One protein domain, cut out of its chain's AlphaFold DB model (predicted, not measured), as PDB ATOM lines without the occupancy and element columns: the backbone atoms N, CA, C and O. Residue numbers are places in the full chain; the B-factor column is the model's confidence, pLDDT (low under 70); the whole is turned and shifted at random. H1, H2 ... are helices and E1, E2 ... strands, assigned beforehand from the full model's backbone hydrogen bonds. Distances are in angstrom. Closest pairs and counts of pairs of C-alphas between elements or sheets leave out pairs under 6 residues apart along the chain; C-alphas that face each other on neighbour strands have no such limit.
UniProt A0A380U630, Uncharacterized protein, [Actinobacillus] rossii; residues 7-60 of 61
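This is residues 7 to 60 of the 61 residues of an uncharacterized protein of [Actinobacillus] rossii (UniProt A0A380U630). A small three-stranded antiparallel sheet, E1, E2 and E3, makes the body, and a helical arm, H2, sticks out from it at the end of the printed part. At the other end of the printed part the short helix H1 only grazes the sheet. The printed part has 54 residues, with two named helices and three named strands in the order H1, E1, E2, E3, H2; the class is mixed, helices and strands, and the sheet's order is E1, E2, E3. The whole is extended, with a radius of gyration of the C-alphas of 16.9 A and spans of 49 by 23 by 11 A, and the free arm, residues 45 to 60, makes much of that length.

H1, residues 7 to 10, is on the sheet but only grazes it, with its residues 9 to 10. E1, residues 19 to 24, and E2, residues 27 to 31, form a hairpin, antiparallel with 157 degrees between their directions. Across this pair, N 21 and O 29 are 2.9 A apart and N 23 and O 27 are 2.8 A apart, both within hydrogen-bond range. E3, residues 37 to 41, forms a second hairpin with E2, antiparallel at 153 degrees. Here N 30 and O 38 are within hydrogen-bond range at 2.8 A, and the C-alphas of Val 31 and Lys 37, which face each other, are 4.6 A apart. The three strands make a meander, each the antiparallel neighbour of the one before; E1 and E3 are its edge strands. H2, residues 46 to 58, is not on the sheet, and it is apart from H1, E1 and E2. In H2 every O i to N i+4 pair is within hydrogen-bond range; H1 is too short for such a pair, and its one O i to N i+3 pair is not within range.

H1 begins at C-alpha 7 at (100.222, 160.721, 203.912) and is 5.1 A long from first to last C-alpha. E1 begins at C-alpha 19 at (86.125, 171.356, 207.637) and is 15.7 A long. E2 measures 13.3 A and E3 13.5 A. H2 is 18.5 A long and ends at C-alpha 58 at (59.657, 165.250, 233.533).

The two C-alphas farthest apart are those of Ser 7 and Thr 60, at 51.6 A. Without the stretch that stands free, the body of 38 residues spans 29 by 20 by 11 A. The printed part has no cut. The link from H1 to E1 is short, and the other three are tight. Mean pLDDT of the printed part is 83.0, and residues 46 to 60 are under 70.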
ATOM      1  N   SER A   7     100.049 160.079 205.222       90.94
ATOM      2  CA  SER A   7     100.222 160.721 203.912       90.94
ATOM      3  C   SER A   7      98.936 161.299 203.308       90.94
ATOM      4  O   SER A   7      99.004 162.237 202.516       90.94
ATOM      5  N   TYR A   8      97.761 160.763 203.653       90.38
ATOM      6  CA  TYR A   8      96.481 161.356 203.264       90.38
ATOM      7  C   TYR A   8      96.208 162.629 204.072       90.38
ATOM      8  O   TYR A   8      95.861 163.658 203.495       90.38
ATOM      9  N   ILE A   9      96.432 162.579 205.391       90.19
ATOM     10  CA  ILE A   9      96.278 163.728 206.293       90.19
ATOM     11  C   ILE A   9      97.194 164.873 205.870       90.19
ATOM     12  O   ILE A   9      96.768 166.027 205.832       90.19
ATOM     13  N   ASP A  10      98.435 164.570 205.498       90.50
ATOM     14  CA  ASP A  10      99.432 165.566 205.105       90.50
ATOM     15  C   ASP A  10      99.009 166.331 203.843       90.50
ATOM     16  O   ASP A  10      99.210 167.543 203.762       90.50
ATOM     17  N   LYS A  11      98.307 165.668 202.916       92.50
ATOM     18  CA  LYS A  11      97.791 166.268 201.674       92.50
ATOM     19  C   LYS A  11      96.561 167.160 201.866       92.50
ATOM     20  O   LYS A  11      96.201 167.880 200.936       92.50
ATOM     21  N   LEU A  12      95.922 167.141 203.038       91.50
ATOM     22  CA  LEU A  12      94.773 168.003 203.330       91.50
ATOM     23  C   LEU A  12      95.187 169.478 203.318       91.50
ATOM     24  O   LEU A  12      96.089 169.880 204.059       91.50
ATOM     25  N   LYS A  13      94.511 170.274 202.483       92.56
ATOM     26  CA  LYS A  13      94.750 171.714 202.318       92.56
ATOM     27  C   LYS A  13      93.655 172.533 203.005       92.56
ATOM     28  O   LYS A  13      92.507 172.090 203.016       92.56
ATOM     29  N   PRO A  14      93.967 173.711 203.563       92.00
ATOM     30  CA  PRO A  14      92.940 174.636 204.030       92.00
ATOM     31  C   PRO A  14      92.080 175.135 202.863       92.00
ATOM     32  O   PRO A  14      92.590 175.355 201.766       92.00
ATOM     33  N   THR A  15      90.788 175.337 203.114       90.12
ATOM     34  CA  THR A  15      89.815 175.829 202.122       90.12
ATOM     35  C   THR A  15      89.304 177.237 202.444       90.12
ATOM     36  O   THR A  15      88.300 177.662 201.891       90.12
ATOM     37  N   GLY A  16      89.952 177.956 203.369       89.81
ATOM     38  CA  GLY A  16      89.464 179.242 203.895       89.81
ATOM     39  C   GLY A  16      88.372 179.103 204.963       89.81
ATOM     40  O   GLY A  16      88.145 180.031 205.733       89.81
ATOM     41  N   GLU A  17      87.785 177.915 205.094       92.19
ATOM     42  CA  GLU A  17      86.823 177.553 206.132       92.19
ATOM     43  C   GLU A  17      87.297 176.316 206.901       92.19
ATOM     44  O   GLU A  17      88.194 175.586 206.469       92.19
ATOM     45  N   GLN A  18      86.715 176.091 208.078       94.88
ATOM     46  CA  GLN A  18      86.979 174.878 208.839       94.88
ATOM     47  C   GLN A  18      86.157 173.721 208.275       94.88
ATOM     48  O   GLN A  18      84.936 173.821 208.178       94.88
ATOM     49  N   TYR A  19      86.806 172.588 208.020       94.69
ATOM     50  CA  TYR A  19      86.125 171.356 207.637       94.69
ATOM     51  C   TYR A  19      86.603 170.160 208.459       94.69
ATOM     52  O   TYR A  19      87.653 170.182 209.107       94.69
ATOM     53  N   GLU A  20      85.792 169.107 208.452       93.94
ATOM     54  CA  GLU A  20      86.007 167.900 209.241       93.94
ATOM     55  C   GLU A  20      85.913 166.658 208.352       93.94
ATOM     56  O   GLU A  20      84.977 166.513 207.568       93.94
ATOM     57  N   ILE A  21      86.875 165.745 208.494       92.06
ATOM     58  CA  ILE A  21      86.912 164.463 207.784       92.06
ATOM     59  C   ILE A  21      86.815 163.329 208.801       92.06
ATOM     60  O   ILE A  21      87.577 163.280 209.766       92.06
ATOM     61  N   SER A  22      85.887 162.402 208.572       91.25
ATOM     62  CA  SER A  22      85.738 161.196 209.390       91.25
ATOM     63  C   SER A  22      86.835 160.186 209.071       91.25
ATOM     64  O   SER A  22      86.965 159.752 207.928       91.25
ATOM     65  N   LEU A  23      87.578 159.770 210.096       89.38
ATOM     66  CA  LEU A  23      88.552 158.679 210.019       89.38
ATOM     67  C   LEU A  23      87.953 157.316 210.404       89.38
ATOM     68  O   LEU A  23      88.640 156.297 210.357       89.38
ATOM     69  N   GLY A  24      86.669 157.287 210.777       86.69
ATOM     70  CA  GLY A  24      85.992 156.108 211.319       86.69
ATOM     71  C   GLY A  24      86.025 156.051 212.847       86.69
ATOM     72  O   GLY A  24      86.698 156.839 213.504       86.69
ATOM     73  N   PHE A  25      85.231 155.144 213.430       84.19
ATOM     74  CA  PHE A  25      85.131 154.927 214.886       84.19
ATOM     75  C   PHE A  25      85.008 156.216 215.718       84.19
ATOM     76  O   PHE A  25      85.536 156.303 216.818       84.19
ATOM     77  N   ARG A  26      84.273 157.216 215.208       88.38
ATOM     78  CA  ARG A  26      84.054 158.528 215.850       88.38
ATOM     79  C   ARG A  26      85.301 159.414 215.987       88.38
ATOM     80  O   ARG A  26      85.258 160.413 216.710       88.38
ATOM     81  N   LEU A  27      86.386 159.062 215.306       91.50
ATOM     82  CA  LEU A  27      87.572 159.887 215.170       91.50
ATOM     83  C   LEU A  27      87.459 160.737 213.907       91.50
ATOM     84  O   LEU A  27      87.058 160.260 212.845       91.50
ATOM     85  N   PHE A  28      87.841 161.996 214.034       93.50
ATOM     86  CA  PHE A  28      87.781 162.971 212.967       93.50
ATOM     87  C   PHE A  28      89.062 163.793 212.927       93.50
ATOM     88  O   PHE A  28      89.687 164.043 213.959       93.50
ATOM     89  N   VAL A  29      89.421 164.248 211.734       94.44
ATOM     90  CA  VAL A  29      90.435 165.282 211.536       94.44
ATOM     91  C   VAL A  29      89.717 166.572 211.218       94.44
ATOM     92  O   VAL A  29      88.910 166.629 210.294       94.44
ATOM     93  N   VAL A  30      90.023 167.603 211.989       95.06
ATOM     94  CA  VAL A  30      89.527 168.957 211.788       95.06
ATOM     95  C   VAL A  30      90.660 169.776 211.195       95.06
ATOM     96  O   VAL A  30      91.725 169.903 211.805       95.06
ATOM     97  N   VAL A  31      90.421 170.328 210.011       95.88
ATOM     98  CA  VAL A  31      91.339 171.240 209.332       95.88
ATOM     99  C   VAL A  31      90.765 172.641 209.465       95.88
ATOM    100  O   VAL A  31      89.640 172.899 209.046       95.88
ATOM    101  N   SER A  32      91.513 173.541 210.096       94.25
ATOM    102  CA  SER A  32      91.098 174.932 210.249       94.25
ATOM    103  C   SER A  32      91.296 175.716 208.952       94.25
ATOM    104  O   SER A  32      92.121 175.359 208.110       94.25
ATOM    105  N   ALA A  33      90.617 176.860 208.847       92.00
ATOM    106  CA  ALA A  33      90.823 177.826 207.768       92.00
ATOM    107  C   ALA A  33      92.297 178.250 207.598       92.00
ATOM    108  O   ALA A  33      92.734 178.557 206.494       92.00
ATOM    109  N   LYS A  34      93.080 178.225 208.688       91.56
ATOM    110  CA  LYS A  34      94.512 178.572 208.715       91.56
ATOM    111  C   LYS A  34      95.435 177.380 208.413       91.56
ATOM    112  O   LYS A  34      96.648 177.521 208.481       91.56
ATOM    113  N   GLY A  35      94.880 176.200 208.122       90.31
ATOM    114  CA  GLY A  35      95.639 174.987 207.803       90.31
ATOM    115  C   GLY A  35      96.103 174.178 209.014       90.31
ATOM    116  O   GLY A  35      96.813 173.188 208.845       90.31
ATOM    117  N   VAL A  36      95.686 174.550 210.228       93.81
ATOM    118  CA  VAL A  36      95.976 173.762 211.435       93.81
ATOM    119  C   VAL A  36      95.139 172.490 211.406       93.81
ATOM    120  O   VAL A  36      93.917 172.553 211.262       93.81
ATOM    121  N   LYS A  37      95.793 171.341 211.568       94.31
ATOM    122  CA  LYS A  37      95.151 170.025 211.611       94.31
ATOM    123  C   LYS A  37      95.088 169.557 213.059       94.31
ATOM    124  O   LYS A  37      96.096 169.567 213.759       94.31
ATOM    125  N   SER A  38      93.909 169.154 213.508       94.44
ATOM    126  CA  SER A  38      93.688 168.639 214.860       94.44
ATOM    127  C   SER A  38      92.826 167.388 214.817       94.44
ATOM    128  O   SER A  38      91.994 167.226 213.926       94.44
ATOM    129  N   TYR A  39      93.029 166.491 215.776       94.06
ATOM    130  CA  TYR A  39      92.240 165.272 215.891       94.06
ATOM    131  C   TYR A  39      91.138 165.465 216.923       94.06
ATOM    132  O   TYR A  39      91.369 165.999 218.009       94.06
ATOM    133  N   ARG A  40      89.931 165.012 216.590       93.88
ATOM    134  CA  ARG A  40      88.766 165.110 217.461       93.88
ATOM    135  C   ARG A  40      88.084 163.764 217.587       93.88
ATOM    136  O   ARG A  40      87.697 163.158 216.594       93.88
ATOM    137  N   TYR A  41      87.891 163.327 218.823       93.06
ATOM    138  CA  TYR A  41      87.092 162.153 219.127       93.06
ATOM    139  C   TYR A  41      85.719 162.590 219.639       93.06
ATOM    140  O   TYR A  41      85.617 163.310 220.634       93.06
ATOM    141  N   LYS A  42      84.652 162.185 218.949       88.62
ATOM    142  CA  LYS A  42      83.274 162.502 219.344       88.62
ATOM    143  C   LYS A  42      82.638 161.288 219.993       88.62
ATOM    144  O   LYS A  42      82.074 160.443 219.310       88.62
ATOM    145  N   TYR A  43      82.656 161.202 221.315       84.06
ATOM    146  CA  TYR A  43      81.868 160.186 222.003       84.06
ATOM    147  C   TYR A  43      80.547 160.757 222.494       84.06
ATOM    148  O   TYR A  43      80.430 161.916 222.884       84.06
ATOM    149  N   THR A  44      79.527 159.911 222.446       74.81
ATOM    150  CA  THR A  44      78.292 160.146 223.178       74.81
ATOM    151  C   THR A  44      78.374 159.334 224.450       74.81
ATOM    152  O   THR A  44      78.459 158.107 224.387       74.81
ATOM    153  N   ASP A  45      78.322 160.009 225.585       77.44
ATOM    154  CA  ASP A  45      78.098 159.346 226.855       77.44
ATOM    155  C   ASP A  45      76.606 158.977 226.972       77.44
ATOM    156  O   ASP A  45      75.693 159.806 226.859       77.44
ATOM    157  N   LEU A  46      76.357 157.675 227.105       67.44
ATOM    158  CA  LEU A  46      75.014 157.106 227.187       67.44
ATOM    159  C   LEU A  46      74.321 157.493 228.499       67.44
ATOM    160  O   LEU A  46      73.098 157.661 228.512       67.44
ATOM    161  N   THR A  47      75.081 157.718 229.573       68.88
ATOM    162  CA  THR A  47      74.539 158.099 230.883       68.88
ATOM    163  C   THR A  47      73.951 159.510 230.850       68.88
ATOM    164  O   THR A  47      72.859 159.755 231.370       68.88
ATOM    165  N   THR A  48      74.587 160.433 230.123       61.59
ATOM    166  CA  THR A  48      74.087 161.797 229.918       61.59
ATOM    167  C   THR A  48      72.914 161.857 228.939       61.59
ATOM    168  O   THR A  48      72.002 162.661 229.153       61.59
ATOM    169  N   LYS A  49      72.852 160.998 227.907       59.78
ATOM    170  CA  LYS A  49      71.659 160.890 227.036       59.78
ATOM    171  C   LYS A  49      70.438 160.366 227.789       59.78
ATOM    172  O   LYS A  49      69.363 160.955 227.673       59.78
ATOM    173  N   ALA A  50      70.603 159.308 228.582       61.50
ATOM    174  CA  ALA A  50      69.529 158.775 229.418       61.50
ATOM    175  C   ALA A  50      69.031 159.830 230.423       61.50
ATOM    176  O   ALA A  50      67.823 160.045 230.552       61.50
ATOM    177  N   ARG A  51      69.955 160.574 231.050       59.62
ATOM    178  CA  ARG A  51      69.629 161.683 231.960       59.62
ATOM    179  C   ARG A  51      68.872 162.818 231.262       59.62
ATOM    180  O   ARG A  51      67.866 163.277 231.792       59.62
ATOM    181  N   LYS A  52      69.292 163.237 230.061       61.78
ATOM    182  CA  LYS A  52      68.578 164.262 229.274       61.78
ATOM    183  C   LYS A  52      67.170 163.814 228.869       61.78
ATOM    184  O   LYS A  52      66.244 164.612 228.982       61.78
ATOM    185  N   LYS A  53      66.988 162.551 228.462       66.25
ATOM    186  CA  LYS A  53      65.661 161.993 228.137       66.25
ATOM    187  C   LYS A  53      64.736 161.999 229.359       66.25
ATOM    188  O   LYS A  53      63.591 162.415 229.240       66.25
ATOM    189  N   LYS A  54      65.247 161.618 230.536       62.06
ATOM    190  CA  LYS A  54      64.487 161.661 231.796       62.06
ATOM    191  C   LYS A  54      64.065 163.090 232.174       62.06
ATOM    192  O   LYS A  54      62.919 163.297 232.543       62.06
ATOM    193  N   ILE A  55      64.965 164.069 232.036       61.03
ATOM    194  CA  ILE A  55      64.670 165.488 232.320       61.03
ATOM    195  C   ILE A  55      63.644 166.061 231.333       61.03
ATOM    196  O   ILE A  55      62.771 166.818 231.736       61.03
ATOM    197  N   SER A  56      63.737 165.703 230.049       68.25
ATOM    198  CA  SER A  56      62.761 166.116 229.036       68.25
ATOM    199  C   SER A  56      61.365 165.579 229.341       68.25
ATOM    200  O   SER A  56      60.420 166.348 229.269       68.25
ATOM    201  N   LEU A  57      61.238 164.301 229.713       62.62
ATOM    202  CA  LEU A  57      59.943 163.693 230.026       62.62
ATOM    203  C   LEU A  57      59.298 164.311 231.278       62.62
ATOM    204  O   LEU A  57      58.093 164.514 231.312       62.62
ATOM    205  N   ALA A  58      60.112 164.639 232.284       59.47
ATOM    206  CA  ALA A  58      59.657 165.250 233.533       59.47
ATOM    207  C   ALA A  58      59.227 166.722 233.394       59.47
ATOM    208  O   ALA A  58      58.648 167.259 234.326       59.47
ATOM    209  N   ARG A  59      59.543 167.389 232.277       57.41
ATOM    210  CA  ARG A  59      59.112 168.769 231.988       57.41
ATOM    211  C   ARG A  59      57.809 168.847 231.193       57.41
ATOM    212  O   ARG A  59      57.286 169.940 231.023       57.41
ATOM    213  N   THR A  60      57.345 167.721 230.656       59.75
ATOM    214  CA  THR A  60      56.112 167.632 229.858       59.75
ATOM    215  C   THR A  60      54.913 167.150 230.686       59.75
ATOM    216  O   THR A  60      53.810 167.080 230.153       59.75
TER     217      THR A  60